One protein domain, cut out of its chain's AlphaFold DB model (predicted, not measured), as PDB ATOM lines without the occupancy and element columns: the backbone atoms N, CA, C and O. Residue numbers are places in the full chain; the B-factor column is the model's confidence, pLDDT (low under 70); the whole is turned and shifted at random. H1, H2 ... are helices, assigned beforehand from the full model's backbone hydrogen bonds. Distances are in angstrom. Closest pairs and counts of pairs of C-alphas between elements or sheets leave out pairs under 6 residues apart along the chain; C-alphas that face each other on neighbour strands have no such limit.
ATOM      1  N   GLN A   7       5.375 -15.302 -37.127       91.88
ATOM      2  CA  GLN A   7       5.958 -13.973 -36.952       91.88
ATOM      3  C   GLN A   7       5.144 -12.878 -37.658       91.88
ATOM      4  O   GLN A   7       4.962 -11.795 -37.102       91.88
ATOM      5  N   GLN A   8       4.626 -13.147 -38.860       92.75
ATOM      6  CA  GLN A   8       3.724 -12.223 -39.552       92.75
ATOM      7  C   GLN A   8       2.400 -12.071 -38.799       92.75
ATOM      8  O   GLN A   8       1.910 -10.952 -38.663       92.75
ATOM      9  N   LEU A   9       1.855 -13.167 -38.259       91.94
ATOM     10  CA  LEU A   9       0.647 -13.121 -37.437       91.94
ATOM     11  C   LEU A   9       0.868 -12.303 -36.156       91.94
ATOM     12  O   LEU A   9       0.047 -11.450 -35.839       91.94
ATOM     13  N   ARG A  10       2.010 -12.459 -35.473       91.44
ATOM     14  CA  ARG A  10       2.369 -11.619 -34.315       91.44
ATOM     15  C   ARG A  10       2.425 -10.136 -34.676       91.44
ATOM     16  O   ARG A  10       1.900  -9.322 -33.927       91.44
ATOM     17  N   LYS A  11       3.024  -9.780 -35.820       90.31
ATOM     18  CA  LYS A  11       3.038  -8.386 -36.300       90.31
ATOM     19  C   LYS A  11       1.620  -7.862 -36.536       90.31
ATOM     20  O   LYS A  11       1.314  -6.748 -36.125       90.31
ATOM     21  N   LEU A  12       0.746  -8.666 -37.143       90.25
ATOM     22  CA  LEU A  12      -0.654  -8.288 -37.338       90.25
ATOM     23  C   LEU A  12      -1.366  -8.071 -35.996       90.25
ATOM     24  O   LEU A  12      -2.028  -7.055 -35.816       90.25
ATOM     25  N   MET A  13      -1.160  -8.966 -35.028       90.06
ATOM     26  CA  MET A  13      -1.711  -8.811 -33.679       90.06
ATOM     27  C   MET A  13      -1.237  -7.508 -33.024       90.06
ATOM     28  O   MET A  13      -2.057  -6.794 -32.469       90.06
ATOM     29  N   THR A  14       0.041  -7.128 -33.150       89.31
ATOM     30  CA  THR A  14       0.534  -5.851 -32.586       89.31
ATOM     31  C   THR A  14      -0.080  -4.594 -33.207       89.31
ATOM     32  O   THR A  14       0.058  -3.516 -32.638       89.31
ATOM     33  N   LEU A  15      -0.721  -4.711 -34.373       90.00
ATOM     34  CA  LEU A  15      -1.502  -3.626 -34.966       90.00
ATOM     35  C   LEU A  15      -2.954  -3.646 -34.470       90.00
ATOM     36  O   LEU A  15      -3.538  -2.585 -34.284       90.00
ATOM     37  N   ALA A  16      -3.512  -4.839 -34.250       91.00
ATOM     38  CA  ALA A  16      -4.917  -5.035 -33.909       91.00
ATOM     39  C   ALA A  16      -5.245  -4.851 -32.418       91.00
ATOM     40  O   ALA A  16      -6.377  -4.512 -32.098       91.00
ATOM     41  N   VAL A  17      -4.294  -5.079 -31.505       90.88
ATOM     42  CA  VAL A  17      -4.517  -4.949 -30.053       90.88
ATOM     43  C   VAL A  17      -3.614  -3.883 -29.434       90.88
ATOM     44  O   VAL A  17      -2.446  -3.759 -29.810       90.88
ATOM     45  N   SER A  18      -4.143  -3.119 -28.478       82.62
ATOM     46  CA  SER A  18      -3.412  -2.106 -27.710       82.62
ATOM     47  C   SER A  18      -2.432  -2.753 -26.727       82.62
ATOM     48  O   SER A  18      -1.285  -2.313 -26.599       82.62
ATOM     49  N   LYS A  19      -2.836  -3.854 -26.079       78.62
ATOM     50  CA  LYS A  19      -1.970  -4.606 -25.159       78.62
ATOM     51  C   LYS A  19      -1.219  -5.713 -25.884       78.62
ATOM     52  O   LYS A  19      -1.801  -6.611 -26.491       78.62
ATOM     53  N   ARG A  20       0.110  -5.712 -25.754       68.69
ATOM     54  CA  ARG A  20       0.948  -6.804 -26.260       68.69
ATOM     55  C   ARG A  20       0.588  -8.100 -25.530       68.69
ATOM     56  O   ARG A  20       0.818  -8.218 -24.329       68.69
ATOM     57  N   VAL A  21       0.101  -9.093 -26.273       70.00
ATOM     58  CA  VAL A  21      -0.052 -10.461 -25.760       70.00
ATOM     59  C   VAL A  21       1.340 -10.977 -25.389       70.00
ATOM     60  O   VAL A  21       2.196 -11.134 -26.261       70.00
ATOM     61  N   GLN A  22       1.593 -11.159 -24.089       64.44
ATOM     62  CA  GLN A  22       2.946 -11.380 -23.564       64.44
ATOM     63  C   GLN A  22       3.575 -12.682 -24.068       64.44
ATOM     64  O   GLN A  22       4.776 -12.710 -24.331       64.44
ATOM     65  N   PHE A  23       2.782 -13.738 -24.272       79.94
ATOM     66  CA  PHE A  23       3.285 -14.991 -24.823       79.94
ATOM     67  C   PHE A  23       2.169 -15.814 -25.476       79.94
ATOM     68  O   PHE A  23       1.164 -16.129 -24.849       79.94
ATOM     69  N   VAL A  24       2.368 -16.191 -26.740       87.06
ATOM     70  CA  VAL A  24       1.546 -17.191 -27.447       87.06
ATOM     71  C   VAL A  24       2.514 -18.185 -28.074       87.06
ATOM     72  O   VAL A  24       3.373 -17.727 -28.828       87.06
ATOM     73  N   PRO A  25       2.434 -19.495 -27.801       91.94
ATOM     74  CA  PRO A  25       3.319 -20.478 -28.423       91.94
ATOM     75  C   PRO A  25       3.163 -20.552 -29.948       91.94
ATOM     76  O   PRO A  25       2.069 -20.382 -30.490       91.94
ATOM     77  N   ASP A  26       4.245 -20.874 -30.658       93.38
ATOM     78  CA  ASP A  26       4.234 -20.951 -32.125       93.38
ATOM     79  C   ASP A  26       3.278 -22.014 -32.673       93.38
ATOM     80  O   ASP A  26       2.708 -21.818 -33.744       93.38
ATOM     81  N   PHE A  27       3.077 -23.129 -31.964       93.69
ATOM     82  CA  PHE A  27       2.167 -24.178 -32.425       93.69
ATOM     83  C   PHE A  27       0.709 -23.696 -32.474       93.69
ATOM     84  O   PHE A  27       0.008 -24.012 -33.431       93.69
ATOM     85  N   PHE A  28       0.283 -22.855 -31.523       94.25
ATOM     86  CA  PHE A  28      -1.042 -22.227 -31.551       94.25
ATOM     87  C   PHE A  28      -1.178 -21.270 -32.735       94.25
ATOM     88  O   PHE A  28      -2.184 -21.294 -33.436       94.25
ATOM     89  N   LEU A  29      -0.152 -20.458 -33.002       93.12
ATOM     90  CA  LEU A  29      -0.162 -19.549 -34.150       93.12
ATOM     91  C   LEU A  29      -0.181 -20.308 -35.482       93.12
ATOM     92  O   LEU A  29      -0.860 -19.884 -36.412       93.12
ATOM     93  N   LYS A  30       0.534 -21.434 -35.577       94.69
ATOM     94  CA  LYS A  30       0.488 -22.324 -36.747       94.69
ATOM     95  C   LYS A  30      -0.905 -22.922 -36.940       94.69
ATOM     96  O   LYS A  30      -1.401 -22.913 -38.061       94.69
ATOM     97  N   ASP A  31      -1.539 -23.399 -35.871       94.88
ATOM     98  CA  ASP A  31      -2.905 -23.928 -35.935       94.88
ATOM     99  C   ASP A  31      -3.909 -22.848 -36.369       94.88
ATOM    100  O   ASP A  31      -4.695 -23.060 -37.289       94.88
ATOM    101  N   TYR A  32      -3.805 -21.641 -35.805       92.38
ATOM    102  CA  TYR A  32      -4.623 -20.490 -36.196       92.38
ATOM    103  C   TYR A  32      -4.440 -20.117 -37.676       92.38
ATOM    104  O   TYR A  32      -5.418 -19.907 -38.395       92.38
ATOM    105  N   LEU A  33      -3.192 -20.082 -38.163       93.50
ATOM    106  CA  LEU A  33      -2.883 -19.845 -39.578       93.50
ATOM    107  C   LEU A  33      -3.494 -20.915 -40.483       93.50
ATOM    108  O   LEU A  33      -4.102 -20.582 -41.502       93.50
ATOM    109  N   ASN A  34      -3.366 -22.183 -40.097       92.94
ATOM    110  CA  ASN A  34      -3.921 -23.298 -40.852       92.94
ATOM    111  C   ASN A  34      -5.448 -23.228 -40.928       92.94
ATOM    112  O   ASN A  34      -6.000 -23.436 -42.003       92.94
ATOM    113  N   LYS A  35      -6.120 -22.899 -39.821       92.06
ATOM    114  CA  LYS A  35      -7.586 -22.841 -39.762       92.06
ATOM    115  C   LYS A  35      -8.165 -21.625 -40.478       92.06
ATOM    116  O   LYS A  35      -9.158 -21.749 -41.180       92.06
ATOM    117  N   LEU A  36      -7.560 -20.447 -40.320       89.81
ATOM    118  CA  LEU A  36      -8.180 -19.200 -40.785       89.81
ATOM    119  C   LEU A  36      -7.601 -18.644 -42.081       89.81
ATOM    120  O   LEU A  36      -8.298 -17.905 -42.775       89.81
ATOM    121  N   TYR A  37      -6.362 -18.975 -42.448       87.94
ATOM    122  CA  TYR A  37      -5.675 -18.337 -43.582       87.94
ATOM    123  C   TYR A  37      -5.280 -19.292 -44.714       87.94
ATOM    124  O   TYR A  37      -4.875 -18.815 -45.777       87.94
ATOM    125  N   LYS A  38      -5.406 -20.613 -44.523       89.75
ATOM    126  CA  LYS A  38      -5.033 -21.611 -45.538       89.75
ATOM    127  C   LYS A  38      -6.050 -21.707 -46.676       89.75
ATOM    128  O   LYS A  38      -5.666 -21.703 -47.842       89.75
ATOM    129  N   GLU A  39      -7.332 -21.778 -46.338       93.12
ATOM    130  CA  GLU A  39      -8.413 -21.944 -47.312       93.12
ATOM    131  C   GLU A  39      -8.832 -20.610 -47.932       93.12
ATOM    132  O   GLU A  39      -8.766 -19.561 -47.275       93.12
ATOM    133  N   ASN A  40      -9.256 -20.660 -49.200       93.31
ATOM    134  CA  ASN A  40      -9.733 -19.517 -49.992       93.31
ATOM    135  C   ASN A  40      -8.813 -18.292 -49.922       93.31
ATOM    136  O   ASN A  40      -9.236 -17.146 -49.750       93.31
ATOM    137  N   ARG A  41      -7.498 -18.536 -49.961       92.50
ATOM    138  CA  ARG A  41      -6.512 -17.480 -49.731       92.50
ATOM    139  C   ARG A  41      -6.506 -16.441 -50.853       92.50
ATOM    140  O   ARG A  41      -6.225 -15.271 -50.587       92.50
ATOM    141  N   LYS A  42      -6.777 -16.862 -52.092       93.50
ATOM    142  CA  LYS A  42      -6.861 -15.953 -53.240       93.50
ATOM    143  C   LYS A  42      -8.027 -14.984 -53.040       93.50
ATOM    144  O   LYS A  42      -7.815 -13.778 -53.059       93.50
ATOM    145  N   GLU A  43      -9.192 -15.521 -52.715       94.44
ATOM    146  CA  GLU A  43     -10.440 -14.798 -52.499       94.44
ATOM    147  C   GLU A  43     -10.317 -13.845 -51.303       94.44
ATOM    148  O   GLU A  43     -10.633 -12.665 -51.404       94.44
ATOM    149  N   LYS A  44      -9.736 -14.298 -50.183       92.94
ATOM    150  CA  LYS A  44      -9.440 -13.431 -49.025       92.94
ATOM    151  C   LYS A  44      -8.510 -12.270 -49.386       92.94
ATOM    152  O   LYS A  44      -8.632 -11.182 -48.827       92.94
ATOM    153  N   MET A  45      -7.558 -12.493 -50.292       91.25
ATOM    154  CA  MET A  45      -6.658 -11.437 -50.752       91.25
ATOM    155  C   MET A  45      -7.376 -10.454 -51.683       91.25
ATOM    156  O   MET A  45      -7.116  -9.256 -51.606       91.25
ATOM    157  N   GLU A  46      -8.266 -10.945 -52.543       92.19
ATOM    158  CA  GLU A  46      -9.119 -10.115 -53.398       92.19
ATOM    159  C   GLU A  46     -10.055  -9.242 -52.553       92.19
ATOM    160  O   GLU A  46     -10.092  -8.033 -52.768       92.19
ATOM    161  N   LEU A  47     -10.689  -9.797 -51.514       90.12
ATOM    162  CA  LEU A  47     -11.505  -9.034 -50.560       90.12
ATOM    163  C   LEU A  47     -10.695  -7.949 -49.840       90.12
ATOM    164  O   LEU A  47     -11.128  -6.802 -49.760       90.12
ATOM    165  N   LEU A  48      -9.489  -8.274 -49.359       88.31
ATOM    166  CA  LEU A  48      -8.626  -7.291 -48.696       88.31
ATOM    167  C   LEU A  48      -8.247  -6.130 -49.634       88.31
ATOM    168  O   LEU A  48      -8.193  -4.974 -49.206       88.31
ATOM    169  N   LYS A  49      -7.986  -6.430 -50.912       87.06
ATOM    170  CA  LYS A  49      -7.726  -5.413 -51.938       87.06
ATOM    171  C   LYS A  49      -8.973  -4.574 -52.214       87.06
ATOM    172  O   LYS A  49      -8.863  -3.355 -52.243       87.06
ATOM    173  N   ALA A  50     -10.138  -5.206 -52.350       85.31
ATOM    174  CA  ALA A  50     -11.402  -4.521 -52.602       85.31
ATOM    175  C   ALA A  50     -11.761  -3.538 -51.476       85.31
ATOM    176  O   ALA A  50     -12.119  -2.405 -51.765       85.31
ATOM    177  N   ILE A  51     -11.557  -3.908 -50.205       79.81
ATOM    178  CA  ILE A  51     -11.759  -3.002 -49.055       79.81
ATOM    179  C   ILE A  51     -10.824  -1.784 -49.119       79.81
ATOM    180  O   ILE A  51     -11.196  -0.685 -48.716       79.81
ATOM    181  N   SER A  52      -9.603  -1.965 -49.629       71.88
ATOM    182  CA  SER A  52      -8.631  -0.872 -49.752       71.88
ATOM    183  C   SER A  52      -8.962   0.083 -50.906       71.88
ATOM    184  O   SER A  52      -8.631   1.262 -50.824       71.88
ATOM    185  N   LEU A  53      -9.595  -0.429 -51.968       60.84
ATOM    186  CA  LEU A  53      -9.952   0.314 -53.182       60.84
ATOM    187  C   LEU A  53     -11.355   0.943 -53.113       60.84
ATOM    188  O   LEU A  53     -11.566   2.007 -53.675       60.84
ATOM    189  N   GLY A  54     -12.305   0.331 -52.399       58.28
ATOM    190  CA  GLY A  54     -13.720   0.728 -52.328       58.28
ATOM    191  C   GLY A  54     -14.023   2.017 -51.554       58.28
ATOM    192  O   GLY A  54     -15.128   2.171 -51.046       58.28
ATOM    193  N   ARG A  55     -13.058   2.935 -51.431       60.34
ATOM    194  CA  ARG A  55     -13.245   4.252 -50.799       60.34
ATOM    195  C   ARG A  55     -13.877   5.295 -51.732       60.34
ATOM    196  O   ARG A  55     -14.141   6.401 -51.278       60.34
TER     197      ARG A  55
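This is residues 7 to 55 of the 127 residues of a protein of Lotus japonicus (UniProt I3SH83). Three helices make an open, flat frame like a U: H2 is the base, H1 stands over it on one side, and H3 goes off from the far end of H2 as the other arm, with empty space between H1 and H3. After H1 the chain loops back through residues 17 to 25 to reach the beginning of H2, and a tight turn of residues 38 to 40 makes the corner between H2 and H3. The printed part has 49 residues with three named helices, in the order H1, H2, H3, and no named strand; its class is all helix. It is loose, with a radius of gyration of the C-alphas of 13.1 A, and its C-alphas span 36 by 25 by 12 A.

Begin with H1, residues 7 to 16, and look from it to H2, residues 26 to 37. These two helices are close but not clearly touching, with 2 pairs of C-alphas within 8 A; the closest C-alphas are those of Leu 9 and Leu 29, 7.3 A apart. Their lines are about perpendicular, at 73 degrees, and their centres are 12.8 A apart. Go on to H3, residues 41 to 53, which meets H2 only through their link. H1 and H3 are apart. In the backbones of H1, H2 and H3, every O i to N i+4 pair is within hydrogen-bond range.

Find C-alpha 7 at (5.958, -13.973, -36.952); from there H1 runs 14.4 A to C-alpha 16. Next find C-alpha 26 at (4.234, -20.951, -32.125), where H2 begins; it runs 15.4 A to C-alpha 37. From C-alpha 41, H3 runs 18.4 A to C-alpha 53 at (-9.952, 0.314, -53.182); with 13 residues it is the longest helix.

Look at Pro 25 and Arg 55 for the two C-alphas farthest apart, 37.2 A; the first and last printed C-alphas, of Gln 7 and Arg 55, are 29.9 A apart. The printed part has no cut. The link from H1 to H2 is short, with 9 residues, and the link from H2 to H3 is tight, with 3. Three stretches stand free: residues 14 to 19, of which 14 to 16 belong to H1; residues 38 to 44, of which 41 to 44 belong to H3; and residues 46 to 55, of which 46 to 53 belong to H3. In the B-factor column the mean pLDDT of the printed part is 86.7, and the model's confidence is under 70 at residues 20, 22 and 53 to 55.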